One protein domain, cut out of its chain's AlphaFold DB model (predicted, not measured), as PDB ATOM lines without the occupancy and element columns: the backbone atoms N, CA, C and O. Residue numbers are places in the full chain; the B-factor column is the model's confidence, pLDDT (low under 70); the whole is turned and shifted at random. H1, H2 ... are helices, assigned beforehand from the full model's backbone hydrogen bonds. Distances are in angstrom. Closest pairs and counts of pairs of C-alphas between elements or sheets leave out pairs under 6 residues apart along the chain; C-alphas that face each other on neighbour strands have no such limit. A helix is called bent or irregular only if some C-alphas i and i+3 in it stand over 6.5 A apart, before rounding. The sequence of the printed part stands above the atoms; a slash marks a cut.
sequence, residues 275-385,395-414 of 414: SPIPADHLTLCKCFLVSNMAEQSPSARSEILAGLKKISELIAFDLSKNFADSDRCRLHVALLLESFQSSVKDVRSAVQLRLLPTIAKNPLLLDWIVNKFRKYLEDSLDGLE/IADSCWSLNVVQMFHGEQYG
ATOM      1  N   SER A 275     160.981 199.652 240.771       77.25
ATOM      2  CA  SER A 275     160.831 198.344 241.416       77.25
ATOM      3  C   SER A 275     160.575 198.498 242.923       77.25
ATOM      4  O   SER A 275     161.178 199.365 243.560       77.25
ATOM      5  N   PRO A 276     159.691 197.666 243.506       82.38
ATOM      6  CA  PRO A 276     159.592 197.501 244.954       82.38
ATOM      7  C   PRO A 276     160.955 197.170 245.567       82.38
ATOM      8  O   PRO A 276     161.695 196.349 245.026       82.38
ATOM      9  N   ILE A 277     161.286 197.786 246.701       86.56
ATOM     10  CA  ILE A 277     162.529 197.499 247.426       86.56
ATOM     11  C   ILE A 277     162.380 196.207 248.251       86.56
ATOM     12  O   ILE A 277     161.426 196.096 249.010       86.56
ATOM     13  N   PRO A 278     163.268 195.209 248.174       87.62
ATOM     14  CA  PRO A 278     163.188 194.032 249.046       87.62
ATOM     15  C   PRO A 278     163.243 194.388 250.542       87.62
ATOM     16  O   PRO A 278     163.860 195.381 250.932       87.62
ATOM     17  N   ALA A 279     162.592 193.591 251.398       86.00
ATOM     18  CA  ALA A 279     162.586 193.835 252.846       86.00
ATOM     19  C   ALA A 279     164.002 193.765 253.446       86.00
ATOM     20  O   ALA A 279     164.377 194.621 254.246       86.00
ATOM     21  N   ASP A 280     164.819 192.818 252.983       88.38
ATOM     22  CA  ASP A 280     166.200 192.652 253.444       88.38
ATOM     23  C   ASP A 280     167.060 193.879 253.106       88.38
ATOM     24  O   ASP A 280     167.834 194.351 253.938       88.38
ATOM     25  N   HIS A 281     166.825 194.517 251.953       89.12
ATOM     26  CA  HIS A 281     167.515 195.758 251.587       89.12
ATOM     27  C   HIS A 281     167.184 196.906 252.546       89.12
ATOM     28  O   HIS A 281     168.069 197.691 252.888       89.12
ATOM     29  N   LEU A 282     165.932 197.009 253.008       86.94
ATOM     30  CA  LEU A 282     165.540 198.016 254.002       86.94
ATOM     31  C   LEU A 282     166.261 197.791 255.333       86.94
ATOM     32  O   LEU A 282     166.738 198.751 255.943       86.94
ATOM     33  N   THR A 283     166.394 196.531 255.749       87.81
ATOM     34  CA  THR A 283     167.160 196.151 256.941       87.81
ATOM     35  C   THR A 283     168.624 196.563 256.806       87.81
ATOM     36  O   THR A 283     169.155 197.230 257.695       87.81
ATOM     37  N   LEU A 284     169.261 196.275 255.666       91.88
ATOM     38  CA  LEU A 284     170.639 196.690 255.389       91.88
ATOM     39  C   LEU A 284     170.801 198.219 255.406       91.88
ATOM     40  O   LEU A 284     171.743 198.735 256.013       91.88
ATOM     41  N   CYS A 285     169.862 198.966 254.812       90.75
ATOM     42  CA  CYS A 285     169.869 200.428 254.866       90.75
ATOM     43  C   CYS A 285     169.771 200.946 256.306       90.75
ATOM     44  O   CYS A 285     170.502 201.864 256.684       90.75
ATOM     45  N   LYS A 286     168.896 200.352 257.126       86.31
ATOM     46  CA  LYS A 286     168.754 200.700 258.544       86.31
ATOM     47  C   LYS A 286     170.063 200.455 259.297       86.31
ATOM     48  O   LYS A 286     170.534 201.366 259.978       86.31
ATOM     49  N   CYS A 287     170.672 199.279 259.135       89.00
ATOM     50  CA  CYS A 287     171.965 198.950 259.739       89.00
ATOM     51  C   CYS A 287     173.037 199.983 259.372       89.00
ATOM     52  O   CYS A 287     173.694 200.532 260.256       89.00
ATOM     53  N   PHE A 288     173.156 200.322 258.085       93.00
ATOM     54  CA  PHE A 288     174.117 201.319 257.625       93.00
ATOM     55  C   PHE A 288     173.891 202.696 258.268       93.00
ATOM     56  O   PHE A 288     174.839 203.303 258.770       93.00
ATOM     57  N   LEU A 289     172.649 203.190 258.283       90.62
ATOM     58  CA  LEU A 289     172.322 204.508 258.834       90.62
ATOM     59  C   LEU A 289     172.599 204.576 260.340       90.62
ATOM     60  O   LEU A 289     173.200 205.542 260.807       90.62
ATOM     61  N   VAL A 290     172.225 203.547 261.100       87.25
ATOM     62  CA  VAL A 290     172.486 203.498 262.548       87.25
ATOM     63  C   VAL A 290     173.983 203.624 262.843       87.25
ATOM     64  O   VAL A 290     174.365 204.370 263.743       87.25
ATOM     65  N   SER A 291     174.835 202.961 262.058       88.38
ATOM     66  CA  SER A 291     176.285 202.959 262.279       88.38
ATOM     67  C   SER A 291     177.021 204.176 261.707       88.38
ATOM     68  O   SER A 291     178.130 204.460 262.153       88.38
ATOM     69  N   ASN A 292     176.451 204.898 260.733       91.94
ATOM     70  CA  ASN A 292     177.179 205.933 259.982       91.94
ATOM     71  C   ASN A 292     176.610 207.354 260.113       91.94
ATOM     72  O   ASN A 292     177.284 208.305 259.728       91.94
ATOM     73  N   MET A 293     175.412 207.555 260.673       85.19
ATOM     74  CA  MET A 293     174.842 208.910 260.788       85.19
ATOM     75  C   MET A 293     175.631 209.832 261.736       85.19
ATOM     76  O   MET A 293     175.585 211.051 261.579       85.19
ATOM     77  N   ALA A 294     176.411 209.256 262.657       86.31
ATOM     78  CA  ALA A 294     177.315 209.991 263.540       86.31
ATOM     79  C   ALA A 294     178.629 210.435 262.860       86.31
ATOM     80  O   ALA A 294     179.442 211.105 263.500       86.31
ATOM     81  N   GLU A 295     178.852 210.086 261.588       91.12
ATOM     82  CA  GLU A 295     180.038 210.494 260.834       91.12
ATOM     83  C   GLU A 295     180.139 212.028 260.757       91.12
ATOM     84  O   GLU A 295     179.147 212.738 260.540       91.12
ATOM     85  N   GLN A 296     181.347 212.554 260.962       89.38
ATOM     86  CA  GLN A 296     181.598 213.995 261.061       89.38
ATOM     87  C   GLN A 296     182.183 214.572 259.773       89.38
ATOM     88  O   GLN A 296     182.059 215.774 259.537       89.38
ATOM     89  N   SER A 297     182.765 213.734 258.907       93.38
ATOM     90  CA  SER A 297     183.275 214.173 257.606       93.38
ATOM     91  C   SER A 297     182.155 214.797 256.755       93.38
ATOM     92  O   SER A 297     181.203 214.097 256.394       93.38
ATOM     93  N   PRO A 298     182.248 216.089 256.370       90.69
ATOM     94  CA  PRO A 298     181.213 216.742 255.566       90.69
ATOM     95  C   PRO A 298     180.974 216.047 254.220       90.69
ATOM     96  O   PRO A 298     179.833 215.932 253.774       90.69
ATOM     97  N   SER A 299     182.045 215.542 253.596       91.31
ATOM     98  CA  SER A 299     181.967 214.786 252.342       91.31
ATOM     99  C   SER A 299     181.192 213.481 252.536       91.31
ATOM    100  O   SER A 299     180.213 213.252 251.828       91.31
ATOM    101  N   ALA A 300     181.539 212.687 253.552       92.56
ATOM    102  CA  ALA A 300     180.846 211.432 253.836       92.56
ATOM    103  C   ALA A 300     179.374 211.659 254.209       92.56
ATOM    104  O   ALA A 300     178.490 210.992 253.675       92.56
ATOM    105  N   ARG A 301     179.084 212.659 255.055       90.94
ATOM    106  CA  ARG A 301     177.707 213.047 255.401       90.94
ATOM    107  C   ARG A 301     176.898 213.393 254.157       90.94
ATOM    108  O   ARG A 301     175.759 212.952 254.038       90.94
ATOM    109  N   SER A 302     177.472 214.153 253.225       91.06
ATOM    110  CA  SER A 302     176.804 214.494 251.965       91.06
ATOM    111  C   SER A 302     176.414 213.240 251.173       91.06
ATOM    112  O   SER A 302     175.276 213.131 250.716       91.06
ATOM    113  N   GLU A 303     177.306 212.251 251.081       93.56
ATOM    114  CA  GLU A 303     177.035 210.988 250.384       93.56
ATOM    115  C   GLU A 303     175.971 210.128 251.076       93.56
ATOM    116  O   GLU A 303     175.058 209.622 250.417       93.56
ATOM    117  N   ILE A 304     176.039 210.009 252.406       93.50
ATOM    118  CA  ILE A 304     175.036 209.295 253.210       93.50
ATOM    119  C   ILE A 304     173.655 209.912 252.973       93.50
ATOM    120  O   ILE A 304     172.692 209.224 252.633       93.50
ATOM    121  N   LEU A 305     173.576 211.239 253.075       90.00
ATOM    122  CA  LEU A 305     172.348 212.005 252.913       90.00
ATOM    123  C   LEU A 305     171.806 211.968 251.475       90.00
ATOM    124  O   LEU A 305     170.585 211.979 251.287       90.00
ATOM    125  N   ALA A 306     172.679 211.916 250.468       91.38
ATOM    126  CA  ALA A 306     172.288 211.745 249.072       91.38
ATOM    127  C   ALA A 306     171.681 210.355 248.825       91.38
ATOM    128  O   ALA A 306     170.618 210.264 248.211       91.38
ATOM    129  N   GLY A 307     172.297 209.290 249.348       92.19
ATOM    130  CA  GLY A 307     171.731 207.940 249.266       92.19
ATOM    131  C   GLY A 307     170.401 207.820 250.012       92.19
ATOM    132  O   GLY A 307     169.436 207.287 249.473       92.19
ATOM    133  N   LEU A 308     170.285 208.442 251.191       90.81
ATOM    134  CA  LEU A 308     169.054 208.433 251.984       90.81
ATOM    135  C   LEU A 308     167.891 209.085 251.234       90.81
ATOM    136  O   LEU A 308     166.755 208.617 251.324       90.81
ATOM    137  N   LYS A 309     168.167 210.154 250.480       89.50
ATOM    138  CA  LYS A 309     167.162 210.781 249.619       89.50
ATOM    139  C   LYS A 309     166.651 209.783 248.570       89.50
ATOM    140  O   LYS A 309     165.443 209.640 248.430       89.50
ATOM    141  N   LYS A 310     167.550 209.057 247.897       90.00
ATOM    142  CA  LYS A 310     167.186 208.056 246.877       90.00
ATOM    143  C   LYS A 310     166.387 206.891 247.465       90.00
ATOM    144  O   LYS A 310     165.361 206.512 246.910       90.00
ATOM    145  N   ILE A 311     166.804 206.369 248.618       89.25
ATOM    146  CA  ILE A 311     166.063 205.314 249.326       89.25
ATOM    147  C   ILE A 311     164.683 205.812 249.764       89.25
ATOM    148  O   ILE A 311     163.706 205.085 249.629       89.25
ATOM    149  N   SER A 312     164.568 207.063 250.217       88.38
ATOM    150  CA  SER A 312     163.264 207.651 250.556       88.38
ATOM    151  C   SER A 312     162.314 207.707 249.360       88.38
ATOM    152  O   SER A 312     161.130 207.409 249.496       88.38
ATOM    153  N   GLU A 313     162.832 208.060 248.182       88.56
ATOM    154  CA  GLU A 313     162.064 208.072 246.933       88.56
ATOM    155  C   GLU A 313     161.624 206.653 246.531       88.56
ATOM    156  O   GLU A 313     160.467 206.461 246.155       88.56
ATOM    157  N   LEU A 314     162.498 205.651 246.692       88.25
ATOM    158  CA  LEU A 314     162.174 204.236 246.466       88.25
ATOM    159  C   LEU A 314     161.106 203.716 247.437       88.25
ATOM    160  O   LEU A 314     160.172 203.047 247.005       88.25
ATOM    161  N   ILE A 315     161.203 204.047 248.728       88.56
ATOM    162  CA  ILE A 315     160.207 203.670 249.743       88.56
ATOM    163  C   ILE A 315     158.845 204.286 249.412       88.56
ATOM    164  O   ILE A 315     157.833 203.589 249.427       88.56
ATOM    165  N   ALA A 316     158.809 205.580 249.081       89.19
ATOM    166  CA  ALA A 316     157.568 206.259 248.718       89.19
ATOM    167  C   ALA A 316     156.940 205.662 247.448       89.19
ATOM    168  O   ALA A 316     155.719 205.488 247.378       89.19
ATOM    169  N   PHE A 317     157.762 205.314 246.453       89.38
ATOM    170  CA  PHE A 317     157.300 204.623 245.254       89.38
ATOM    171  C   PHE A 317     156.727 203.239 245.580       89.38
ATOM    172  O   PHE A 317     155.609 202.929 245.164       89.38
ATOM    173  N   ASP A 318     157.464 202.428 246.338       89.25
ATOM    174  CA  ASP A 318     157.066 201.078 246.730       89.25
ATOM    175  C   ASP A 318     155.733 201.083 247.493       89.25
ATOM    176  O   ASP A 318     154.796 200.382 247.111       89.25
ATOM    177  N   LEU A 319     155.602 201.962 248.489       89.38
ATOM    178  CA  LEU A 319     154.350 202.196 249.208       89.38
ATOM    179  C   LEU A 319     153.203 202.593 248.277       89.38
ATOM    180  O   LEU A 319     152.096 202.083 248.413       89.38
ATOM    181  N   SER A 320     153.458 203.492 247.324       90.19
ATOM    182  CA  SER A 320     152.430 203.959 246.386       90.19
ATOM    183  C   SER A 320     151.942 202.840 245.465       90.19
ATOM    184  O   SER A 320     150.761 202.789 245.127       90.19
ATOM    185  N   LYS A 321     152.844 201.959 245.017       90.25
ATOM    186  CA  LYS A 321     152.511 200.862 244.099       90.25
ATOM    187  C   LYS A 321     151.869 199.677 244.796       90.25
ATOM    188  O   LYS A 321     150.977 199.066 244.220       90.25
ATOM    189  N   ASN A 322     152.288 199.398 246.023       89.06
ATOM    190  CA  ASN A 322     151.826 198.262 246.809       89.06
ATOM    191  C   ASN A 322     150.861 198.686 247.922       89.06
ATOM    192  O   ASN A 322     150.733 198.001 248.928       89.06
ATOM    193  N   PHE A 323     150.155 199.806 247.748       89.81
ATOM    194  CA  PHE A 323     149.267 200.352 248.776       89.81
ATOM    195  C   PHE A 323     148.093 199.424 249.137       89.81
ATOM    196  O   PHE A 323     147.561 199.482 250.243       89.81
ATOM    197  N   ALA A 324     147.685 198.558 248.206       90.50
ATOM    198  CA  ALA A 324     146.652 197.549 248.442       90.50
ATOM    199  C   ALA A 324     147.171 196.311 249.203       90.50
ATOM    200  O   ALA A 324     146.371 195.504 249.674       90.50
ATOM    201  N   ASP A 325     148.490 196.149 249.324       91.75
ATOM    202  CA  ASP A 325     149.113 195.052 250.057       91.75
ATOM    203  C   ASP A 325     149.240 195.430 251.539       91.75
ATOM    204  O   ASP A 325     150.114 196.196 251.959       91.75
ATOM    205  N   SER A 326     148.341 194.875 252.353       89.50
ATOM    206  CA  SER A 326     148.300 195.140 253.792       89.50
ATOM    207  C   SER A 326     149.576 194.702 254.516       89.50
ATOM    208  O   SER A 326     149.955 195.346 255.499       89.50
ATOM    209  N   ASP A 327     150.236 193.631 254.075       89.62
ATOM    210  CA  ASP A 327     151.467 193.154 254.706       89.62
ATOM    211  C   ASP A 327     152.626 194.091 254.388       89.62
ATOM    212  O   ASP A 327     153.377 194.481 255.290       89.62
ATOM    213  N   ARG A 328     152.706 194.552 253.137       87.38
ATOM    214  CA  ARG A 328     153.689 195.554 252.719       87.38
ATOM    215  C   ARG A 328     153.502 196.880 253.449       87.38
ATOM    216  O   ARG A 328     154.466 197.441 253.972       87.38
ATOM    217  N   CYS A 329     152.267 197.368 253.547       88.38
ATOM    218  CA  CYS A 329     151.945 198.567 254.318       88.38
ATOM    219  C   CYS A 329     152.312 198.408 255.800       88.38
ATOM    220  O   CYS A 329     152.874 199.330 256.394       88.38
ATOM    221  N   ARG A 330     152.030 197.245 256.402       88.25
ATOM    222  CA  ARG A 330     152.371 196.954 257.802       88.25
ATOM    223  C   ARG A 330     153.882 196.966 258.037       88.25
ATOM    224  O   ARG A 330     154.313 197.555 259.025       88.25
ATOM    225  N   LEU A 331     154.667 196.385 257.128       88.00
ATOM    226  CA  LEU A 331     156.131 196.421 257.186       88.00
ATOM    227  C   LEU A 331     156.654 197.863 257.228       88.00
ATOM    228  O   LEU A 331     157.429 198.216 258.112       88.00
ATOM    229  N   HIS A 332     156.201 198.718 256.308       88.44
ATOM    230  CA  HIS A 332     156.650 200.113 256.251       88.44
ATOM    231  C   HIS A 332     156.228 200.935 257.469       88.44
ATOM    232  O   HIS A 332     157.019 201.738 257.957       88.44
ATOM    233  N   VAL A 333     155.016 200.722 257.996       87.50
ATOM    234  CA  VAL A 333     154.582 201.364 259.250       87.50
ATOM    235  C   VAL A 333     155.479 200.942 260.409       87.50
ATOM    236  O   VAL A 333     155.930 201.806 261.155       87.50
ATOM    237  N   ALA A 334     155.770 199.645 260.542       87.25
ATOM    238  CA  ALA A 334     156.657 199.146 261.589       87.25
ATOM    239  C   ALA A 334     158.049 199.786 261.485       87.25
ATOM    240  O   ALA A 334     158.538 200.348 262.461       87.25
ATOM    241  N   LEU A 335     158.644 199.809 260.287       85.56
ATOM    242  CA  LEU A 335     159.951 200.431 260.059       85.56
ATOM    243  C   LEU A 335     159.955 201.936 260.358       85.56
ATOM    244  O   LEU A 335     160.922 202.447 260.927       85.56
ATOM    245  N   LEU A 336     158.891 202.660 259.993       87.00
ATOM    246  CA  LEU A 336     158.745 204.081 260.314       87.00
ATOM    247  C   LEU A 336     158.666 204.303 261.826       87.00
ATOM    248  O   LEU A 336     159.413 205.130 262.346       87.00
ATOM    249  N   LEU A 337     157.812 203.553 262.528       86.56
ATOM    250  CA  LEU A 337     157.665 203.639 263.983       86.56
ATOM    251  C   LEU A 337     158.980 203.326 264.698       86.56
ATOM    252  O   LEU A 337     159.438 204.129 265.507       86.56
ATOM    253  N   GLU A 338     159.645 202.231 264.329       86.69
ATOM    254  CA  GLU A 338     160.973 201.892 264.844       86.69
ATOM    255  C   GLU A 338     161.999 203.000 264.576       86.69
ATOM    256  O   GLU A 338     162.836 203.299 265.428       86.69
ATOM    257  N   SER A 339     161.954 203.637 263.403       85.00
ATOM    258  CA  SER A 339     162.880 204.725 263.081       85.00
ATOM    259  C   SER A 339     162.593 205.989 263.893       85.00
ATOM    260  O   SER A 339     163.532 206.698 264.253       85.00
ATOM    261  N   PHE A 340     161.329 206.262 264.224       83.88
ATOM    262  CA  PHE A 340     160.953 207.363 265.112       83.88
ATOM    263  C   PHE A 340     161.332 207.103 266.565       83.88
ATOM    264  O   PHE A 340     161.746 208.030 267.252       83.88
ATOM    265  N   GLN A 341     161.261 205.850 267.001       86.69
ATOM    266  CA  GLN A 341     161.682 205.417 268.333       86.69
ATOM    267  C   GLN A 341     163.195 205.168 268.433       86.69
ATOM    268  O   GLN A 341     163.708 204.865 269.510       86.69
ATOM    269  N   SER A 342     163.934 205.290 267.326       85.00
ATOM    270  CA  SER A 342     165.378 205.066 267.301       85.00
ATOM    271  C   SER A 342     166.081 205.938 268.336       85.00
ATOM    272  O   SER A 342     165.835 207.142 268.405       85.00
ATOM    273  N   SER A 343     167.018 205.370 269.097       84.56
ATOM    274  CA  SER A 343     167.838 206.119 270.059       84.56
ATOM    275  C   SER A 343     168.746 207.155 269.376       84.56
ATOM    276  O   SER A 343     169.110 208.167 269.982       84.56
ATOM    277  N   VAL A 344     169.038 206.977 268.083       82.75
ATOM    278  CA  VAL A 344     169.904 207.856 267.290       82.75
ATOM    279  C   VAL A 344     169.118 209.063 266.769       82.75
ATOM    280  O   VAL A 344     168.296 208.943 265.859       82.75
ATOM    281  N   LYS A 345     169.406 210.258 267.309       86.50
ATOM    282  CA  LYS A 345     168.737 211.521 266.927       86.50
ATOM    283  C   LYS A 345     168.764 211.766 265.420       86.50
ATOM    284  O   LYS A 345     167.752 212.151 264.847       86.50
ATOM    285  N   ASP A 346     169.902 211.509 264.787       81.12
ATOM    286  CA  ASP A 346     170.078 211.756 263.361       81.12
ATOM    287  C   ASP A 346     169.205 210.843 262.488       81.12
ATOM    288  O   ASP A 346     168.709 211.296 261.461       81.12
ATOM    289  N   VAL A 347     168.943 209.598 262.913       81.56
ATOM    290  CA  VAL A 347     167.993 208.697 262.230       81.56
ATOM    291  C   VAL A 347     166.574 209.256 262.332       81.56
ATOM    292  O   VAL A 347     165.885 209.359 261.316       81.56
ATOM    293  N   ARG A 348     166.159 209.705 263.524       87.50
ATOM    294  CA  ARG A 348     164.845 210.344 263.713       87.50
ATOM    295  C   ARG A 348     164.698 211.579 262.821       87.50
ATOM    296  O   ARG A 348     163.722 211.697 262.082       87.50
ATOM    297  N   SER A 349     165.694 212.468 262.825       86.00
ATOM    298  CA  SER A 349     165.704 213.675 261.990       86.00
ATOM    299  C   SER A 349     165.743 213.361 260.493       86.00
ATOM    300  O   SER A 349     165.094 214.050 259.714       86.00
ATOM    301  N   ALA A 350     166.458 212.315 260.073       84.81
ATOM    302  CA  ALA A 350     166.468 211.836 258.694       84.81
ATOM    303  C   ALA A 350     165.066 211.425 258.221       84.81
ATOM    304  O   ALA A 350     164.638 211.837 257.140       84.81
ATOM    305  N   VAL A 351     164.328 210.668 259.036       87.44
ATOM    306  CA  VAL A 351     162.957 210.270 258.697       87.44
ATOM    307  C   VAL A 351     162.024 211.477 258.657       87.44
ATOM    308  O   VAL A 351     161.305 211.656 257.676       87.44
ATOM    309  N   GLN A 352     162.078 212.340 259.674       87.88
ATOM    310  CA  GLN A 352     161.221 213.525 259.766       87.88
ATOM    311  C   GLN A 352     161.465 214.515 258.630       87.88
ATOM    312  O   GLN A 352     160.525 214.956 257.990       87.88
ATOM    313  N   LEU A 353     162.722 214.860 258.355       87.75
ATOM    314  CA  LEU A 353     163.053 215.953 257.438       87.75
ATOM    315  C   LEU A 353     163.173 215.511 255.976       87.75
ATOM    316  O   LEU A 353     163.296 216.364 255.098       87.75
ATOM    317  N   ARG A 354     163.205 214.202 255.691       87.31
ATOM    318  CA  ARG A 354     163.430 213.692 254.326       87.31
ATOM    319  C   ARG A 354     162.418 212.642 253.906       87.31
ATOM    320  O   ARG A 354     161.767 212.829 252.878       87.31
ATOM    321  N   LEU A 355     162.274 211.562 254.677       87.94
ATOM    322  CA  LEU A 355     161.396 210.455 254.291       87.94
ATOM    323  C   LEU A 355     159.925 210.875 254.322       87.94
ATOM    324  O   LEU A 355     159.243 210.735 253.310       87.94
ATOM    325  N   LEU A 356     159.459 211.457 255.433       89.06
ATOM    326  CA  LEU A 356     158.075 211.919 255.565       89.06
ATOM    327  C   LEU A 356     157.687 212.937 254.479       89.06
ATOM    328  O   LEU A 356     156.708 212.670 253.786       89.06
ATOM    329  N   PRO A 357     158.449 214.025 254.230       91.38
ATOM    330  CA  PRO A 357     158.162 214.934 253.123       91.38
ATOM    331  C   PRO A 357     158.129 214.243 251.760       91.38
ATOM    332  O   PRO A 357     157.362 214.629 250.887       91.38
ATOM    333  N   THR A 358     158.951 213.211 251.550       91.00
ATOM    334  CA  THR A 358     158.958 212.464 250.284       91.00
ATOM    335  C   THR A 358     157.698 211.616 250.123       91.00
ATOM    336  O   THR A 358     157.110 211.619 249.044       91.00
ATOM    337  N   ILE A 359     157.245 210.949 251.190       89.19
ATOM    338  CA  ILE A 359     155.982 210.197 251.224       89.19
ATOM    339  C   ILE A 359     154.782 211.144 251.047       89.19
ATOM    340  O   ILE A 359     153.873 210.850 250.272       89.19
ATOM    341  N   ALA A 360     154.815 212.307 251.704       90.44
ATOM    342  CA  ALA A 360     153.745 213.304 251.718       90.44
ATOM    343  C   ALA A 360     153.426 213.908 250.344       90.44
ATOM    344  O   ALA A 360     152.315 214.382 250.121       90.44
ATOM    345  N   LYS A 361     154.369 213.848 249.395       91.69
ATOM    346  CA  LYS A 361     154.134 214.261 248.001       91.69
ATOM    347  C   LYS A 361     153.022 213.461 247.321       91.69
ATOM    348  O   LYS A 361     152.485 213.923 246.318       91.69
ATOM    349  N   ASN A 362     152.698 212.267 247.821       90.56
ATOM    350  CA  ASN A 362     151.551 211.492 247.370       90.56
ATOM    351  C   ASN A 362     150.365 211.711 248.335       90.56
ATOM    352  O   ASN A 362     150.434 211.235 249.470       90.56
ATOM    353  N   PRO A 363     149.258 212.348 247.899       90.00
ATOM    354  CA  PRO A 363     148.107 212.624 248.762       90.00
ATOM    355  C   PRO A 363     147.495 211.379 249.419       90.00
ATOM    356  O   PRO A 363     147.047 211.448 250.560       90.00
ATOM    357  N   LEU A 364     147.511 210.232 248.728       89.62
ATOM    358  CA  LEU A 364     146.995 208.971 249.273       89.62
ATOM    359  C   LEU A 364     147.867 208.465 250.424       89.62
ATOM    360  O   LEU A 364     147.353 208.029 251.452       89.62
ATOM    361  N   LEU A 365     149.190 208.543 250.265       90.44
ATOM    362  CA  LEU A 365     150.116 208.143 251.321       90.44
ATOM    363  C   LEU A 365     150.121 209.140 252.480       90.44
ATOM    364  O   LEU A 365     150.305 208.725 253.620       90.44
ATOM    365  N   LEU A 366     149.905 210.428 252.201       90.38
ATOM    366  CA  LEU A 366     149.780 211.465 253.219       90.38
ATOM    367  C   LEU A 366     148.582 211.206 254.142       90.38
ATOM    368  O   LEU A 366     148.741 211.160 255.359       90.38
ATOM    369  N   ASP A 367     147.393 210.992 253.584       89.12
ATOM    370  CA  ASP A 367     146.213 210.704 254.405       89.12
ATOM    371  C   ASP A 367     146.396 209.397 255.194       89.12
ATOM    372  O   ASP A 367     146.154 209.325 256.401       89.12
ATOM    373  N   TRP A 368     146.940 208.369 254.538       89.44
ATOM    374  CA  TRP A 368     147.253 207.100 255.184       89.44
ATOM    375  C   TRP A 368     148.211 207.245 256.367       89.44
ATOM    376  O   TRP A 368     147.935 206.714 257.446       89.44
ATOM    377  N   ILE A 369     149.324 207.961 256.189       86.38
ATOM    378  CA  ILE A 369     150.346 208.096 257.225       86.38
ATOM    379  C   ILE A 369     149.807 208.910 258.405       86.38
ATOM    380  O   ILE A 369     149.991 208.503 259.551       86.38
ATOM    381  N   VAL A 370     149.050 209.983 258.142       87.50
ATOM    382  CA  VAL A 370     148.395 210.795 259.179       87.50
ATOM    383  C   VAL A 370     147.419 209.948 259.993       87.50
ATOM    384  O   VAL A 370     147.470 209.974 261.223       87.50
ATOM    385  N   ASN A 371     146.577 209.147 259.338       87.81
ATOM    386  CA  ASN A 371     145.608 208.292 260.025       87.81
ATOM    387  C   ASN A 371     146.285 207.179 260.840       87.81
ATOM    388  O   ASN A 371     145.855 206.881 261.956       87.81
ATOM    389  N   LYS A 372     147.373 206.584 260.331       85.75
ATOM    390  CA  LYS A 372     148.149 205.577 261.075       85.75
ATOM    391  C   LYS A 372     148.855 206.169 262.291       85.75
ATOM    392  O   LYS A 372     148.790 205.565 263.359       85.75
ATOM    393  N   PHE A 373     149.481 207.338 262.156       81.38
ATOM    394  CA  PHE A 373     150.135 208.008 263.280       81.38
ATOM    395  C   PHE A 373     149.140 208.510 264.319       81.38
ATOM    396  O   PHE A 373     149.401 208.354 265.505       81.38
ATOM    397  N   ARG A 374     147.987 209.039 263.897       85.62
ATOM    398  CA  ARG A 374     146.908 209.416 264.817       85.62
ATOM    399  C   ARG A 374     146.493 208.231 265.683       85.62
ATOM    400  O   ARG A 374     146.545 208.341 266.900       85.62
ATOM    401  N   LYS A 375     146.179 207.094 265.057       83.25
ATOM    402  CA  LYS A 375     145.782 205.887 265.784       83.25
ATOM    403  C   LYS A 375     146.871 205.411 266.750       83.25
ATOM    404  O   LYS A 375     146.578 205.083 267.886       83.25
ATOM    405  N   TYR A 376     148.131 205.408 266.315       78.19
ATOM    406  CA  TYR A 376     149.250 205.032 267.183       78.19
ATOM    407  C   TYR A 376     149.359 205.934 268.428       78.19
ATOM    408  O   TYR A 376     149.666 205.453 269.517       78.19
ATOM    409  N   LEU A 377     149.110 207.238 268.274       75.38
ATOM    410  CA  LEU A 377     149.117 208.189 269.385       75.38
ATOM    411  C   LEU A 377     147.934 207.981 270.332       75.38
ATOM    412  O   LEU A 377     148.133 208.025 271.540       75.38
ATOM    413  N   GLU A 378     146.739 207.730 269.797       80.69
ATOM    414  CA  GLU A 378     145.545 207.385 270.581       80.69
ATOM    415  C   GLU A 378     145.784 206.099 271.395       80.69
ATOM    416  O   GLU A 378     145.686 206.125 272.619       80.69
ATOM    417  N   ASP A 379     146.254 205.026 270.744       79.62
ATOM    418  CA  ASP A 379     146.562 203.739 271.385       79.62
ATOM    419  C   ASP A 379     147.651 203.874 272.479       79.62
ATOM    420  O   ASP A 379     147.641 203.151 273.476       79.62
ATOM    421  N   SER A 380     148.603 204.802 272.310       75.56
ATOM    422  CA  SER A 380     149.663 205.063 273.299       75.56
ATOM    423  C   SER A 380     149.160 205.855 274.510       75.56
ATOM    424  O   SER A 380     149.646 205.643 275.619       75.56
ATOM    425  N   LEU A 381     148.209 206.773 274.311       73.38
ATOM    426  CA  LEU A 381     147.629 207.590 275.380       73.38
ATOM    427  C   LEU A 381     146.668 206.777 276.255       73.38
ATOM    428  O   LEU A 381     146.715 206.906 277.477       73.38
ATOM    429  N   ASP A 382     145.888 205.879 275.654       71.56
ATOM    430  CA  ASP A 382     144.972 204.994 276.386       71.56
ATOM    431  C   ASP A 382     145.720 204.023 277.322       71.56
ATOM    432  O   ASP A 382     145.210 203.645 278.376       71.56
ATOM    433  N   GLY A 383     146.965 203.657 276.992       60.44
ATOM    434  CA  GLY A 383     147.830 202.851 277.863       60.44
ATOM    435  C   GLY A 383     148.417 203.609 279.065       60.44
ATOM    436  O   GLY A 383     148.849 202.981 280.032       60.44
ATOM    437  N   LEU A 384     148.427 204.946 279.024       56.22
ATOM    438  CA  LEU A 384     148.957 205.820 280.080       56.22
ATOM    439  C   LEU A 384     147.887 206.238 281.103       56.22
ATOM    440  O   LEU A 384     148.238 206.618 282.218       56.22
ATOM    441  N   GLU A 385     146.593 206.149 280.776       53.81
ATOM    442  CA  GLU A 385     145.513 206.508 281.712       53.81
ATOM    443  C   GLU A 385     145.313 205.495 282.854       53.81
ATOM    444  O   GLU A 385     144.660 205.815 283.850       53.81
ATOM    445  N   ILE A 395     156.903 213.009 278.575       47.66
ATOM    446  CA  ILE A 395     156.652 214.378 278.086       47.66
ATOM    447  C   ILE A 395     157.499 214.705 276.836       47.66
ATOM    448  O   ILE A 395     157.115 215.536 276.009       47.66
ATOM    449  N   ALA A 396     158.662 214.063 276.663       49.69
ATOM    450  CA  ALA A 396     159.469 214.237 275.455       49.69
ATOM    451  C   ALA A 396     158.803 213.564 274.240       49.69
ATOM    452  O   ALA A 396     158.810 214.137 273.148       49.69
ATOM    453  N   ASP A 397     158.147 212.421 274.457       45.50
ATOM    454  CA  ASP A 397     157.381 211.702 273.436       45.50
ATOM    455  C   ASP A 397     156.081 212.437 273.053       45.50
ATOM    456  O   ASP A 397     155.713 212.474 271.877       45.50
ATOM    457  N   SER A 398     155.437 213.158 273.982       46.72
ATOM    458  CA  SER A 398     154.279 214.011 273.654       46.72
ATOM    459  C   SER A 398     154.644 215.275 272.858       46.72
ATOM    460  O   SER A 398     153.807 215.853 272.172       46.72
ATOM    461  N   CYS A 399     155.895 215.740 272.928       48.88
ATOM    462  CA  CYS A 399     156.368 216.867 272.116       48.88
ATOM    463  C   CYS A 399     156.642 216.443 270.656       48.88
ATOM    464  O   CYS A 399     156.595 217.255 269.730       48.88
ATOM    465  N   TRP A 400     156.894 215.151 270.424       52.38
ATOM    466  CA  TRP A 400     157.106 214.577 269.095       52.38
ATOM    467  C   TRP A 400     155.814 214.526 268.262       52.38
ATOM    468  O   TRP A 400     155.826 214.912 267.090       52.38
ATOM    469  N   SER A 401     154.690 214.142 268.872       49.28
ATOM    470  CA  SER A 401     153.378 214.050 268.214       49.28
ATOM    471  C   SER A 401     152.871 215.399 267.691       49.28
ATOM    472  O   SER A 401     152.402 215.495 266.556       49.28
ATOM    473  N   LEU A 402     153.059 216.464 268.475       51.19
ATOM    474  CA  LEU A 402     152.736 217.840 268.093       51.19
ATOM    475  C   LEU A 402     153.540 218.317 266.877       51.19
ATOM    476  O   LEU A 402     152.969 218.943 265.989       51.19
ATOM    477  N   ASN A 403     154.830 217.981 266.786       54.47
ATOM    478  CA  ASN A 403     155.685 218.404 265.671       54.47
ATOM    479  C   ASN A 403     155.346 217.694 264.350       54.47
ATOM    480  O   ASN A 403     155.408 218.315 263.292       54.47
ATOM    481  N   VAL A 404     154.958 216.414 264.390       53.19
ATOM    482  CA  VAL A 404     154.539 215.666 263.188       53.19
ATOM    483  C   VAL A 404     153.198 216.189 262.667       53.19
ATOM    484  O   VAL A 404     153.055 216.446 261.475       53.19
ATOM    485  N   VAL A 405     152.234 216.427 263.560       55.78
ATOM    486  CA  VAL A 405     150.932 217.018 263.208       55.78
ATOM    487  C   VAL A 405     151.112 218.450 262.680       55.78
ATOM    488  O   VAL A 405     150.554 218.794 261.639       55.78
ATOM    489  N   GLN A 406     151.960 219.270 263.310       58.06
ATOM    490  CA  GLN A 406     152.285 220.617 262.822       58.06
ATOM    491  C   GLN A 406     153.008 220.611 261.467       58.06
ATOM    492  O   GLN A 406     152.699 221.458 260.630       58.06
ATOM    493  N   MET A 407     153.905 219.650 261.210       56.81
ATOM    494  CA  MET A 407     154.540 219.482 259.896       56.81
ATOM    495  C   MET A 407     153.515 219.269 258.776       56.81
ATOM    496  O   MET A 407     153.687 219.819 257.694       56.81
ATOM    497  N   PHE A 408     152.453 218.497 259.020       53.34
ATOM    498  CA  PHE A 408     151.453 218.188 257.991       53.34
ATOM    499  C   PHE A 408     150.349 219.243 257.858       53.34
ATOM    500  O   PHE A 408     149.809 219.424 256.771       53.34
ATOM    501  N   HIS A 409     150.026 219.968 258.931       53.72
ATOM    502  CA  HIS A 409     149.030 221.043 258.882       53.72
ATOM    503  C   HIS A 409     149.605 222.404 258.453       53.72
ATOM    504  O   HIS A 409     148.848 223.260 258.000       53.72
ATOM    505  N   GLY A 410     150.924 222.608 258.551       48.28
ATOM    506  CA  GLY A 410     151.581 223.871 258.196       48.28
ATOM    507  C   GLY A 410     151.634 224.188 256.694       48.28
ATOM    508  O   GLY A 410     151.735 225.357 256.342       48.28
ATOM    509  N   GLU A 411     151.524 223.194 255.805       45.03
ATOM    510  CA  GLU A 411     151.583 223.403 254.344       45.03
ATOM    511  C   GLU A 411     150.212 223.669 253.685       45.03
ATOM    512  O   GLU A 411     150.164 224.003 252.505       45.03
ATOM    513  N   GLN A 412     149.091 223.572 254.414       38.97
ATOM    514  CA  GLN A 412     147.753 223.869 253.862       38.97
ATOM    515  C   GLN A 412     147.313 225.339 254.001       38.97
ATOM    516  O   GLN A 412     146.244 225.702 253.515       38.97
ATOM    517  N   TYR A 413     148.138 226.197 254.607       32.50
ATOM    518  CA  TYR A 413     147.910 227.643 254.689       32.50
ATOM    519  C   TYR A 413     149.170 228.407 254.260       32.50
ATOM    520  O   TYR A 413     149.865 229.001 255.085       32.50
ATOM    521  N   GLY A 414     149.461 228.364 252.960       30.97
ATOM    522  CA  GLY A 414     150.460 229.187 252.277       30.97
ATOM    523  C   GLY A 414     149.928 229.651 250.935       30.97
ATOM    524  O   GLY A 414     149.558 228.759 250.138       30.97
TER     525      GLY A 414
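Overview. This is residues 275 to 385 and 395 to 414 of the 414 residues of an uncharacterized protein of Gongylonema pulchrum (UniProt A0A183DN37). The helices form two rough layers, H1, H3 and H5 over H2, H4 and H6, with the chain passing back and forth between them, and the pairs H1 with H2, H3 with H4 and H5 with H6 follow one another along the longest axis. H4 makes the middle, long H2 slants past it from the H1 end to the beginning of H5, and H5 and H6 make a loosely joined far end, from which residues 409 to 414 stick out. The printed part has 131 residues with six named helices in the order H1 to H6 and no named strand, and its class is all helix. It is compact, with a radius of gyration of the C-alphas of 15.1 A, and spans 44 by 35 by 35 A.

Arrangement. The first helix, H1, residues 279 to 292, touches no helix. H2, residues 298 to 321, is close to H1 but not clearly touching, with the closest C-alphas, of Asn 292 and Ile 304, 7.9 A apart; the two run opposite ways at a shallow tilt of 24 degrees. H3, residues 326 to 340, is near H1, with 9 pairs of C-alphas within 10 A. H2 and H3 form a helical hairpin at a shallow tilt of 28 degrees, but only just touch, with 3 pairs of C-alphas within 8 A; the closest are those of Leu 319 and Cys 329, 6.7 A apart. H4, residues 345 to 360, touches H2, whose residues 308 to 316 alone take part; the closest C-alphas, of Ala 316 and Ile 359, are 4.9 A apart, and the helices run the same way at a steep tilt of 41 degrees. H3 and H4 form a second helical hairpin, opposite ways at a steep tilt of 39 degrees, and their closest C-alphas, of Phe 340 and Arg 348, are 5.1 A apart. H5, residues 363 to 382, and H4 touch only at the corner, and only just, with 3 pairs of C-alphas within 8 A; the closest are those of Ala 360 and Leu 366, 4.6 A apart. H2 and H5 touch only at their ends, again only just with 3 pairs, the closest being the C-alphas of Ser 320 and Leu 365, 6.9 A apart; they are about perpendicular at 83 degrees. H6, residues 395 to 412, is close to H5 but not clearly touching, with the closest C-alphas, of Leu 377 and Ser 401, 7.3 A apart. H6 is apart from H1, H2 and H3. In H1, H2, H3 and H5 every O i to N i+4 pair is within hydrogen-bond range, against 10 of 12 in H4 and 9 of 14 in H6.

Along the chain. H1 begins at C-alpha 279, at (162.586, 193.835, 252.846), and is 20.3 A long. H2, the longest helix by residues, measures 34.7 A from its first C-alpha, at (181.213, 216.742, 255.566). H3 is 20.9 A long and H4 21.4 A. H4 is irregular, only just: C-alphas 353 and 356 are 6.7 A apart. H5 is 28.8 A long and H6 27.5 A, ending at C-alpha 412, at (147.753, 223.869, 253.862).

Size, cuts and confidence. The two C-alphas farthest apart, of Ser 299 and Glu 385, are 47.5 A from each other. Residues 386 to 394 are cut out, and C-alphas 385 and 395 are 14.1 A apart across the cut. The links from H1 to H2, H2 to H3, H3 to H4 and H4 to H5 are tight. Mean pLDDT of the printed part is 80.9; residues 383 to 385 and 395 to 414 are under 70.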